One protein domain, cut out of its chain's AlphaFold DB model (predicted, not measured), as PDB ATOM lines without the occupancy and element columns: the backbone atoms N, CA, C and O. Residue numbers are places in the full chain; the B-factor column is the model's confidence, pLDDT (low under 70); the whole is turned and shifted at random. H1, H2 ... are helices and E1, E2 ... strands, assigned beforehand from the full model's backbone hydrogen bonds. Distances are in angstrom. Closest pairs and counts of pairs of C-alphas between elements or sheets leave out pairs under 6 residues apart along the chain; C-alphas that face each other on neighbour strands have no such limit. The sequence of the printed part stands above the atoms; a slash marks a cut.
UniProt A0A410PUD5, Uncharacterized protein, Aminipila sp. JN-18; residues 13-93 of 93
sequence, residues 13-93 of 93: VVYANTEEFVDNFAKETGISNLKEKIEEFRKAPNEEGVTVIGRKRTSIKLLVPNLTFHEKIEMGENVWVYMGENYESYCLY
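This is residues 13 to 93 of the 93 residues of an uncharacterized protein of Aminipila sp. JN-18 (UniProt A0A410PUD5). A strongly twisted sheet of five short strands has two helices over one face, H1 over the E5 side and H2 over the E3 side, in two layers, that is, helices on one face of a sheet. The short H3 and the link after it lie toward one end of the longest axis, and the turn of the E2 and E3 hairpin lies at the other. The printed part has 81 residues with three named helices and five named strands, in the order E1 H1 H2 E2 E3 H3 E4 E5; the class is mixed, helices and strands. The sheet is mixed, in the order E1 E5 E4 E3 E2. The whole is compact, with a radius of gyration of the C-alphas of 11.7 A and spans of 33 by 25 by 22 A.

Find C-alpha 13 at (176.859, -42.239, 125.625), where E1, residues 13 to 16, begins and runs 9.5 A. Beside it look for E5, residues 89 to 92, 9.6 A, which ends at C-alpha 92, (174.871, -34.749, 132.273). Next come E4, residues 79 to 82, 9.7 A; E3, residues 59 to 63, 13.1 A; and E2, residues 50 to 53, 9.9 A. H1, residues 18 to 29, starts at C-alpha 18, (173.985, -34.629, 137.309), and is 15.5 A long. H2, residues 34 to 43, is 14.4 A, and H3, residues 65 to 69, is 5.9 A.

Start at edge strand E1, parallel to E5, with N 14 and O 89 2.8 A apart. E5 and E4 are an antiparallel hairpin, with N 81 and O 90 at 2.8 A. E4 and E3 are antiparallel, with N 61 and O 82 at 2.8 A. E3 and E2, the other edge strand, are an antiparallel hairpin, with N 52 and O 60 at 2.8 A. H1 is on the sheet at a height of 8.5 A, over E5 and along the strands, at 20 degrees to E5 on the local plane; the closest C-alphas of the two are Thr 18 and Leu 92, 5.1 A apart. On the same face, H2 has a height of 8.6 A over the sheet and lies over E3, along the strands, at 24 degrees to E3 on the local plane; the closest C-alphas of the two are Ile 38 and Leu 62, 7.2 A apart. H1, with residues 22 to 26 alone, only just touches H2, with 3 pairs of C-alphas within 8 A, the closest being Ala 26 and Leu 34 at 6.1 A. They run opposite ways at a steep tilt of 48 degrees. H3 only grazes the sheet and is apart from H1 and H2. In H2 and H3 every O i to N i+4 pair is within hydrogen-bond range; in H1, 6 of 8 are.

The two C-alphas farthest apart are Arg 55 and Lys 72, 33.7 A. The printed part has no cut and no long link. The mean pLDDT of the printed part is 94.0, and no printed residue is under 70.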
ATOM      1  N   VAL A  13     177.312 -43.325 124.750       95.06
ATOM      2  CA  VAL A  13     176.859 -42.239 125.625       95.06
ATOM      3  C   VAL A  13     175.884 -42.756 126.677       95.06
ATOM      4  O   VAL A  13     174.836 -43.314 126.370       95.06
ATOM      5  N   VAL A  14     176.204 -42.503 127.943       95.88
ATOM      6  CA  VAL A  14     175.318 -42.749 129.080       95.88
ATOM      7  C   VAL A  14     174.680 -41.432 129.503       95.88
ATOM      8  O   VAL A  14     175.362 -40.453 129.805       95.88
ATOM      9  N   TYR A  15     173.355 -41.413 129.562       94.94
ATOM     10  CA  TYR A  15     172.587 -40.268 130.037       94.94
ATOM     11  C   TYR A  15     172.394 -40.356 131.543       94.94
ATOM     12  O   TYR A  15     171.738 -41.278 132.029       94.94
ATOM     13  N   ALA A  16     172.932 -39.389 132.281       95.31
ATOM     14  CA  ALA A  16     172.894 -39.411 133.735       95.31
ATOM     15  C   ALA A  16     172.386 -38.089 134.312       95.31
ATOM     16  O   ALA A  16     172.766 -37.006 133.860       95.31
ATOM     17  N   ASN A  17     171.558 -38.190 135.353       95.00
ATOM     18  CA  ASN A  17     171.233 -37.044 136.186       95.00
ATOM     19  C   ASN A  17     172.514 -36.545 136.866       95.00
ATOM     20  O   ASN A  17     173.270 -37.333 137.444       95.00
ATOM     21  N   THR A  18     172.748 -35.235 136.804       94.06
ATOM     22  CA  THR A  18     173.985 -34.629 137.309       94.06
ATOM     23  C   THR A  18     174.235 -34.938 138.796       94.06
ATOM     24  O   THR A  18     175.377 -35.185 139.181       94.06
ATOM     25  N   GLU A  19     173.201 -34.946 139.641       91.56
ATOM     26  CA  GLU A  19     173.359 -35.152 141.087       91.56
ATOM     27  C   GLU A  19     173.718 -36.602 141.423       91.56
ATOM     28  O   GLU A  19     174.709 -36.849 142.112       91.56
ATOM     29  N   GLU A  20     172.975 -37.563 140.868       90.94
ATOM     30  CA  GLU A  20     173.228 -38.995 141.077       90.94
ATOM     31  C   GLU A  20     174.583 -39.433 140.502       90.94
ATOM     32  O   GLU A  20     175.300 -40.237 141.109       90.94
ATOM     33  N   PHE A  21     174.959 -38.883 139.342       93.81
ATOM     34  CA  PHE A  21     176.244 -39.152 138.708       93.81
ATOM     35  C   PHE A  21     177.407 -38.729 139.607       93.81
ATOM     36  O   PHE A  21     178.317 -39.519 139.867       93.81
ATOM     37  N   VAL A  22     177.377 -37.487 140.097       94.25
ATOM     38  CA  VAL A  22     178.472 -36.912 140.883       94.25
ATOM     39  C   VAL A  22     178.745 -37.731 142.141       94.25
ATOM     40  O   VAL A  22     179.908 -38.016 142.433       94.25
ATOM     41  N   ASP A  23     177.702 -38.138 142.864       89.38
ATOM     42  CA  ASP A  23     177.841 -38.831 144.147       89.38
ATOM     43  C   ASP A  23     178.534 -40.195 144.031       89.38
ATOM     44  O   ASP A  23     179.300 -40.586 144.924       89.38
ATOM     45  N   ASN A  24     178.286 -40.913 142.936       91.00
ATOM     46  CA  ASN A  24     178.908 -42.207 142.664       91.00
ATOM     47  C   ASN A  24     180.291 -42.024 142.025       91.00
ATOM     48  O   ASN A  24     181.303 -42.520 142.532       91.00
ATOM     49  N   PHE A  25     180.363 -41.217 140.971       92.19
ATOM     50  CA  PHE A  25     181.553 -41.083 140.142       92.19
ATOM     51  C   PHE A  25     182.710 -40.373 140.862       92.19
ATOM     52  O   PHE A  25     183.878 -40.740 140.696       92.19
ATOM     53  N   ALA A  26     182.426 -39.394 141.731       91.50
ATOM     54  CA  ALA A  26     183.452 -38.719 142.530       91.50
ATOM     55  C   ALA A  26     184.188 -39.688 143.474       91.50
ATOM     56  O   ALA A  26     185.410 -39.595 143.637       91.50
ATOM     57  N   LYS A  27     183.469 -40.649 144.073       88.25
ATOM     58  CA  LYS A  27     184.045 -41.668 144.970       88.25
ATOM     59  C   LYS A  27     184.915 -42.661 144.203       88.25
ATOM     60  O   LYS A  27     186.007 -43.027 144.662       88.25
ATOM     61  N   GLU A  28     184.456 -43.076 143.028       88.50
ATOM     62  CA  GLU A  28     185.169 -44.015 142.162       88.50
ATOM     63  C   GLU A  28     186.472 -43.412 141.640       88.50
ATOM     64  O   GLU A  28     187.542 -43.978 141.875       88.50
ATOM     65  N   THR A  29     186.403 -42.217 141.053       88.00
ATOM     66  CA  THR A  29     187.549 -41.521 140.438       88.00
ATOM     67  C   THR A  29     188.465 -40.815 141.445       88.00
ATOM     68  O   THR A  29     189.628 -40.512 141.153       88.00
ATOM     69  N   GLY A  30     187.975 -40.561 142.661       90.44
ATOM     70  CA  GLY A  30     188.690 -39.788 143.676       90.44
ATOM     71  C   GLY A  30     188.784 -38.295 143.346       90.44
ATOM     72  O   GLY A  30     189.762 -37.653 143.739       90.44
ATOM     73  N   ILE A  31     187.808 -37.756 142.606       91.88
ATOM     74  CA  ILE A  31     187.665 -36.325 142.303       91.88
ATOM     75  C   ILE A  31     186.707 -35.713 143.333       91.88
ATOM     76  O   ILE A  31     185.496 -35.685 143.139       91.88
ATOM     77  N   SER A  32     187.237 -35.225 144.456       86.81
ATOM     78  CA  SER A  32     186.416 -34.762 145.590       86.81
ATOM     79  C   SER A  32     185.584 -33.504 145.312       86.81
ATOM     80  O   SER A  32     184.589 -33.281 145.987       86.81
ATOM     81  N   ASN A  33     185.977 -32.684 144.337       91.31
ATOM     82  CA  ASN A  33     185.313 -31.431 143.962       91.31
ATOM     83  C   ASN A  33     184.657 -31.505 142.571       91.31
ATOM     84  O   ASN A  33     184.564 -30.503 141.865       91.31
ATOM     85  N   LEU A  34     184.221 -32.699 142.155       94.25
ATOM     86  CA  LEU A  34     183.649 -32.916 140.824       94.25
ATOM     87  C   LEU A  34     182.412 -32.043 140.566       94.25
ATOM     88  O   LEU A  34     182.323 -31.435 139.502       94.25
ATOM     89  N   LYS A  35     181.506 -31.928 141.552       94.81
ATOM     90  CA  LYS A  35     180.303 -31.080 141.454       94.81
ATOM     91  C   LYS A  35     180.667 -29.637 141.121       94.81
ATOM     92  O   LYS A  35     180.155 -29.070 140.166       94.81
ATOM     93  N   GLU A  36     181.589 -29.071 141.894       95.56
ATOM     94  CA  GLU A  36     182.050 -27.693 141.720       95.56
ATOM     95  C   GLU A  36     182.656 -27.493 140.332       95.56
ATOM     96  O   GLU A  36     182.341 -26.509 139.672       95.56
ATOM     97  N   LYS A  37     183.455 -28.450 139.843       95.88
ATOM     98  CA  LYS A  37     184.060 -28.364 138.508       95.88
ATOM     99  C   LYS A  37     183.047 -28.430 137.373       95.88
ATOM    100  O   LYS A  37     183.204 -27.699 136.397       95.88
ATOM    101  N   ILE A  38     182.016 -29.262 137.501       96.69
ATOM    102  CA  ILE A  38     180.918 -29.314 136.529       96.69
ATOM    103  C   ILE A  38     180.154 -27.987 136.528       96.69
ATOM    104  O   ILE A  38     179.930 -27.430 135.460       96.69
ATOM    105  N   GLU A  39     179.821 -27.443 137.700       96.25
ATOM    106  CA  GLU A  39     179.097 -26.171 137.820       96.25
ATOM    107  C   GLU A  39     179.913 -24.967 137.325       96.25
ATOM    108  O   GLU A  39     179.382 -24.095 136.635       96.25
ATOM    109  N   GLU A  40     181.210 -24.910 137.638       97.00
ATOM    110  CA  GLU A  40     182.135 -23.898 137.111       97.00
ATOM    111  C   GLU A  40     182.182 -23.947 135.581       97.00
ATOM    112  O   GLU A  40     182.024 -22.918 134.922       97.00
ATOM    113  N   PHE A  41     182.343 -25.145 135.013       97.81
ATOM    114  CA  PHE A  41     182.393 -25.327 133.566       97.81
ATOM    115  C   PHE A  41     181.044 -25.041 132.895       97.81
ATOM    116  O   PHE A  41     181.010 -24.431 131.833       97.81
ATOM    117  N   ARG A  42     179.921 -25.396 133.530       96.19
ATOM    118  CA  ARG A  42     178.569 -25.109 133.025       96.19
ATOM    119  C   ARG A  42     178.293 -23.604 132.940       96.19
ATOM    120  O   ARG A  42     177.609 -23.166 132.021       96.19
ATOM    121  N   LYS A  43     178.835 -22.802 133.864       96.88
ATOM    122  CA  LYS A  43     178.700 -21.331 133.857       96.88
ATOM    123  C   LYS A  43     179.544 -20.651 132.781       96.88
ATOM    124  O   LYS A  43     179.174 -19.575 132.317       96.88
ATOM    125  N   ALA A  44     180.676 -21.246 132.421       96.69
ATOM    126  CA  ALA A  44     181.611 -20.697 131.447       96.69
ATOM    127  C   ALA A  44     182.214 -21.820 130.581       96.69
ATOM    128  O   ALA A  44     183.403 -22.136 130.720       96.69
ATOM    129  N   PRO A  45     181.409 -22.448 129.699       96.88
ATOM    130  CA  PRO A  45     181.903 -23.496 128.822       96.88
ATOM    131  C   PRO A  45     182.860 -22.899 127.790       96.88
ATOM    132  O   PRO A  45     182.761 -21.730 127.417       96.88
ATOM    133  N   ASN A  46     183.796 -23.712 127.314       96.19
ATOM    134  CA  ASN A  46     184.741 -23.324 126.274       96.19
ATOM    135  C   ASN A  46     184.964 -24.480 125.292       96.19
ATOM    136  O   ASN A  46     184.685 -25.637 125.615       96.19
ATOM    137  N   GLU A  47     185.456 -24.153 124.098       96.38
ATOM    138  CA  GLU A  47     185.634 -25.105 122.991       96.38
ATOM    139  C   GLU A  47     186.630 -26.219 123.333       96.38
ATOM    140  O   GLU A  47     186.441 -27.378 122.958       96.38
ATOM    141  N   GLU A  48     187.671 -25.900 124.100       95.75
ATOM    142  CA  GLU A  48     188.704 -26.866 124.462       95.75
ATOM    143  C   GLU A  48     188.239 -27.863 125.524       95.75
ATOM    144  O   GLU A  48     188.780 -28.968 125.575       95.75
ATOM    145  N   GLY A  49     187.243 -27.519 126.343       96.38
ATOM    146  CA  GLY A  49     186.871 -28.254 127.548       96.38
ATOM    147  C   GLY A  49     187.871 -28.061 128.696       96.38
ATOM    148  O   GLY A  49     188.847 -27.322 128.591       96.38
ATOM    149  N   VAL A  50     187.657 -28.748 129.818       97.00
ATOM    150  CA  VAL A  50     188.576 -28.722 130.965       97.00
ATOM    151  C   VAL A  50     188.928 -30.129 131.427       97.00
ATOM    152  O   VAL A  50     188.065 -30.984 131.610       97.00
ATOM    153  N   THR A  51     190.220 -30.374 131.634       96.00
ATOM    154  CA  THR A  51     190.705 -31.634 132.203       96.00
ATOM    155  C   THR A  51     190.684 -31.555 133.725       96.00
ATOM    156  O   THR A  51     191.283 -30.658 134.319       96.00
ATOM    157  N   VAL A  52     190.034 -32.525 134.364       95.00
ATOM    158  CA  VAL A  52     189.968 -32.669 135.819       95.00
ATOM    159  C   VAL A  52     190.714 -33.936 136.221       95.00
ATOM    160  O   VAL A  52     190.450 -35.022 135.706       95.00
ATOM    161  N   ILE A  53     191.665 -33.793 137.143       91.38
ATOM    162  CA  ILE A  53     192.532 -34.887 137.589       91.38
ATOM    163  C   ILE A  53     192.086 -35.343 138.978       91.38
ATOM    164  O   ILE A  53     192.074 -34.568 139.934       91.38
ATOM    165  N   GLY A  54     191.732 -36.619 139.083       87.31
ATOM    166  CA  GLY A  54     191.429 -37.300 140.334       87.31
ATOM    167  C   GLY A  54     192.675 -37.845 141.020       87.31
ATOM    168  O   GLY A  54     193.731 -38.050 140.418       87.31
ATOM    169  N   ARG A  55     192.546 -38.146 142.314       84.88
ATOM    170  CA  ARG A  55     193.666 -38.652 143.128       84.88
ATOM    171  C   ARG A  55     194.087 -40.084 142.780       84.88
ATOM    172  O   ARG A  55     195.196 -40.484 143.118       84.88
ATOM    173  N   LYS A  56     193.243 -40.859 142.089       80.12
ATOM    174  CA  LYS A  56     193.501 -42.270 141.736       80.12
ATOM    175  C   LYS A  56     194.143 -42.460 140.356       80.12
ATOM    176  O   LYS A  56     193.977 -43.509 139.748       80.12
ATOM    177  N   ARG A  57     194.876 -41.457 139.852       80.50
ATOM    178  CA  ARG A  57     195.414 -41.415 138.471       80.50
ATOM    179  C   ARG A  57     194.332 -41.410 137.382       80.50
ATOM    180  O   ARG A  57     194.640 -41.625 136.216       80.50
ATOM    181  N   THR A  58     193.083 -41.143 137.749       86.31
ATOM    182  CA  THR A  58     191.996 -40.926 136.795       86.31
ATOM    183  C   THR A  58     192.032 -39.481 136.316       86.31
ATOM    184  O   THR A  58     192.113 -38.562 137.127       86.31
ATOM    185  N   SER A  59     191.939 -39.271 135.007       91.62
ATOM    186  CA  SER A  59     191.724 -37.955 134.407       91.62
ATOM    187  C   SER A  59     190.463 -38.007 133.564       91.62
ATOM    188  O   SER A  59     190.323 -38.912 132.743       91.62
ATOM    189  N   ILE A  60     189.583 -37.033 133.747       95.19
ATOM    190  CA  ILE A  60     188.393 -36.857 132.916       95.19
ATOM    191  C   ILE A  60     188.473 -35.521 132.197       95.19
ATOM    192  O   ILE A  60     189.139 -34.595 132.665       95.19
ATOM    193  N   LYS A  61     187.756 -35.402 131.088       96.88
ATOM    194  CA  LYS A  61     187.560 -34.143 130.386       96.88
ATOM    195  C   LYS A  61     186.091 -33.753 130.444       96.88
ATOM    196  O   LYS A  61     185.243 -34.511 129.986       96.88
ATOM    197  N   LEU A  62     185.811 -32.579 130.996       97.81
ATOM    198  CA  LEU A  62     184.515 -31.929 130.855       97.81
ATOM    199  C   LEU A  62     184.512 -31.172 129.531       97.81
ATOM    200  O   LEU A  62     185.457 -30.434 129.246       97.81
ATOM    201  N   LEU A  63     183.487 -31.364 128.713       98.00
ATOM    202  CA  LEU A  63     183.349 -30.665 127.437       98.00
ATOM    203  C   LEU A  63     181.877 -30.472 127.072       98.00
ATOM    204  O   LEU A  63     181.013 -31.147 127.619       98.00
ATOM    205  N   VAL A  64     181.603 -29.547 126.155       97.94
ATOM    206  CA  VAL A  64     180.287 -29.385 125.524       97.94
ATOM    207  C   VAL A  64     180.468 -29.780 124.058       97.94
ATOM    208  O   VAL A  64     181.115 -29.025 123.329       97.94
ATOM    209  N   PRO A  65     179.984 -30.954 123.606       97.19
ATOM    210  CA  PRO A  65     180.321 -31.477 122.281       97.19
ATOM    211  C   PRO A  65     180.023 -30.512 121.131       97.19
ATOM    212  O   PRO A  65     180.860 -30.343 120.246       97.19
ATOM    213  N   ASN A  66     178.888 -29.810 121.178       97.38
ATOM    214  CA  ASN A  66     178.520 -28.843 120.142       97.38
ATOM    215  C   ASN A  66     179.515 -27.677 120.061       97.38
ATOM    216  O   ASN A  66     179.766 -27.159 118.978       97.38
ATOM    217  N   LEU A  67     180.098 -27.286 121.200       96.75
ATOM    218  CA  LEU A  67     181.088 -26.216 121.287       96.75
ATOM    219  C   LEU A  67     182.490 -26.705 120.894       96.75
ATOM    220  O   LEU A  67     183.246 -25.978 120.267       96.75
ATOM    221  N   THR A  68     182.836 -27.945 121.241       96.44
ATOM    222  CA  THR A  68     184.148 -28.536 120.942       96.44
ATOM    223  C   THR A  68     184.308 -28.934 119.478       96.44
ATOM    224  O   THR A  68     185.400 -28.809 118.926       96.44
ATOM    225  N   PHE A  69     183.249 -29.445 118.849       95.75
ATOM    226  CA  PHE A  69     183.308 -29.956 117.478       95.75
ATOM    227  C   PHE A  69     182.693 -29.014 116.447       95.75
ATOM    228  O   PHE A  69     182.864 -29.254 115.257       95.75
ATOM    229  N   HIS A  70     182.002 -27.951 116.879       95.12
ATOM    230  CA  HIS A  70     181.273 -27.034 115.992       95.12
ATOM    231  C   HIS A  70     180.247 -27.757 115.102       95.12
ATOM    232  O   HIS A  70     179.952 -27.346 113.980       95.12
ATOM    233  N   GLU A  71     179.686 -28.852 115.616       94.81
ATOM    234  CA  GLU A  71     178.725 -29.716 114.935       94.81
ATOM    235  C   GLU A  71     177.554 -30.036 115.860       94.81
ATOM    236  O   GLU A  71     177.717 -30.126 117.074       94.81
ATOM    237  N   LYS A  72     176.364 -30.254 115.290       94.62
ATOM    238  CA  LYS A  72     175.198 -30.673 116.072       94.62
ATOM    239  C   LYS A  72     175.336 -32.145 116.468       94.62
ATOM    240  O   LYS A  72     175.249 -33.027 115.614       94.62
ATOM    241  N   ILE A  73     175.498 -32.385 117.761       95.88
ATOM    242  CA  ILE A  73     175.492 -33.697 118.410       95.88
ATOM    243  C   ILE A  73     174.248 -33.767 119.301       95.88
ATOM    244  O   ILE A  73     173.825 -32.764 119.880       95.88
ATOM    245  N   GLU A  74     173.616 -34.937 119.363       95.00
ATOM    246  CA  GLU A  74     172.462 -35.167 120.234       95.00
ATOM    247  C   GLU A  74     172.843 -34.892 121.689       95.00
ATOM    248  O   GLU A  74     173.849 -35.407 122.166       95.00
ATOM    249  N   MET A  75     172.081 -34.022 122.362       95.88
ATOM    250  CA  MET A  75     172.367 -33.549 123.724       95.88
ATOM    251  C   MET A  75     173.766 -32.920 123.889       95.88
ATOM    252  O   MET A  75     174.280 -32.803 125.006       95.88
ATOM    253  N   GLY A  76     174.394 -32.506 122.785       95.69
ATOM    254  CA  GLY A  76     175.744 -31.952 122.749       95.69
ATOM    255  C   GLY A  76     175.849 -30.515 123.261       95.69
ATOM    256  O   GLY A  76     176.947 -29.968 123.314       95.69
ATOM    257  N   GLU A  77     174.732 -29.882 123.616       96.25
ATOM    258  CA  GLU A  77     174.666 -28.616 124.346       96.25
ATOM    259  C   GLU A  77     174.904 -28.784 125.856       96.25
ATOM    260  O   GLU A  77     175.189 -27.804 126.542       96.25
ATOM    261  N   ASN A  78     174.816 -30.016 126.367       97.12
ATOM    262  CA  ASN A  78     175.035 -30.326 127.775       97.12
ATOM    263  C   ASN A  78     176.517 -30.556 128.088       97.12
ATOM    264  O   ASN A  78     177.344 -30.793 127.205       97.12
ATOM    265  N   VAL A  79     176.851 -30.530 129.380       97.88
ATOM    266  CA  VAL A  79     178.190 -30.907 129.846       97.88
ATOM    267  C   VAL A  79     178.335 -32.420 129.769       97.88
ATOM    268  O   VAL A  79     177.528 -33.162 130.327       97.88
ATOM    269  N   TRP A  80     179.383 -32.869 129.093       97.81
ATOM    270  CA  TRP A  80     179.752 -34.268 128.979       97.81
ATOM    271  C   TRP A  80     181.013 -34.561 129.782       97.81
ATOM    272  O   TRP A  80     181.934 -33.742 129.821       97.81
ATOM    273  N   VAL A  81     181.071 -35.748 130.383       97.19
ATOM    274  CA  VAL A  81     182.277 -36.302 131.004       97.19
ATOM    275  C   VAL A  81     182.877 -37.348 130.081       97.19
ATOM    276  O   VAL A  81     182.293 -38.407 129.878       97.19
ATOM    277  N   TYR A  82     184.067 -37.061 129.564       96.38
ATOM    278  CA  TYR A  82     184.794 -37.918 128.637       96.38
ATOM    279  C   TYR A  82     186.052 -38.506 129.284       96.38
ATOM    280  O   TYR A  82     186.849 -37.786 129.892       96.38
ATOM    281  N   MET A  83     186.254 -39.816 129.124       93.12
ATOM    282  CA  MET A  83     187.393 -40.561 129.688       93.12
ATOM    283  C   MET A  83     188.312 -41.190 128.627       93.12
ATOM    284  O   MET A  83     189.267 -41.885 128.972       93.12
ATOM    285  N   GLY A  84     188.050 -40.942 127.341       93.06
ATOM    286  CA  GLY A  84     188.683 -41.657 126.230       93.06
ATOM    287  C   GLY A  84     187.698 -42.579 125.513       93.06
ATOM    288  O   GLY A  84     186.752 -43.060 126.118       93.06
ATOM    289  N   GLU A  85     187.961 -42.877 124.240       92.56
ATOM    290  CA  GLU A  85     187.070 -43.667 123.361       92.56
ATOM    291  C   GLU A  85     186.915 -45.151 123.769       92.56
ATOM    292  O   GLU A  85     186.118 -45.871 123.175       92.56
ATOM    293  N   ASN A  86     187.668 -45.610 124.778       91.75
ATOM    294  CA  ASN A  86     187.571 -46.960 125.352       91.75
ATOM    295  C   ASN A  86     186.514 -47.080 126.467       91.75
ATOM    296  O   ASN A  86     186.315 -48.177 126.985       91.75
ATOM    297  N   TYR A  87     185.900 -45.970 126.879       91.88
ATOM    298  CA  TYR A  87     184.895 -45.901 127.944       91.88
ATOM    299  C   TYR A  87     183.678 -45.136 127.436       91.88
ATOM    300  O   TYR A  87     183.833 -44.279 126.566       91.88
ATOM    301  N   GLU A  88     182.493 -45.376 128.000       94.19
ATOM    302  CA  GLU A  88     181.356 -44.513 127.693       94.19
ATOM    303  C   GLU A  88     181.615 -43.069 128.151       94.19
ATOM    304  O   GLU A  88     182.335 -42.795 129.120       94.19
ATOM    305  N   SER A  89     181.007 -42.126 127.437       95.75
ATOM    306  CA  SER A  89     180.932 -40.728 127.841       95.75
ATOM    307  C   SER A  89     179.619 -40.489 128.572       95.75
ATOM    308  O   SER A  89     178.591 -41.045 128.203       95.75
ATOM    309  N   TYR A  90     179.620 -39.621 129.577       97.00
ATOM    310  CA  TYR A  90     178.413 -39.330 130.351       97.00
ATOM    311  C   TYR A  90     177.846 -37.975 129.949       97.00
ATOM    312  O   TYR A  90     178.507 -36.961 130.163       97.00
ATOM    313  N   CYS A  91     176.642 -37.946 129.383       97.12
ATOM    314  CA  CYS A  91     175.892 -36.718 129.144       97.12
ATOM    315  C   CYS A  91     175.121 -36.346 130.416       97.12
ATOM    316  O   CYS A  91     174.233 -37.089 130.843       97.12
ATOM    317  N   LEU A  92     175.451 -35.196 131.009       97.00
ATOM    318  CA  LEU A  92     174.871 -34.749 132.273       97.00
ATOM    319  C   LEU A  92     173.707 -33.787 132.035       97.00
ATOM    320  O   LEU A  92     173.926 -32.681 131.531       97.00
ATOM    321  N   TYR A  93     172.502 -34.194 132.439       90.94
ATOM    322  CA  TYR A  93     171.289 -33.367 132.415       90.94
ATOM    323  C   TYR A  93     170.792 -33.012 133.822       90.94
ATOM    324  O   TYR A  93     171.293 -33.600 134.819       90.94
TER     325      TYR A  93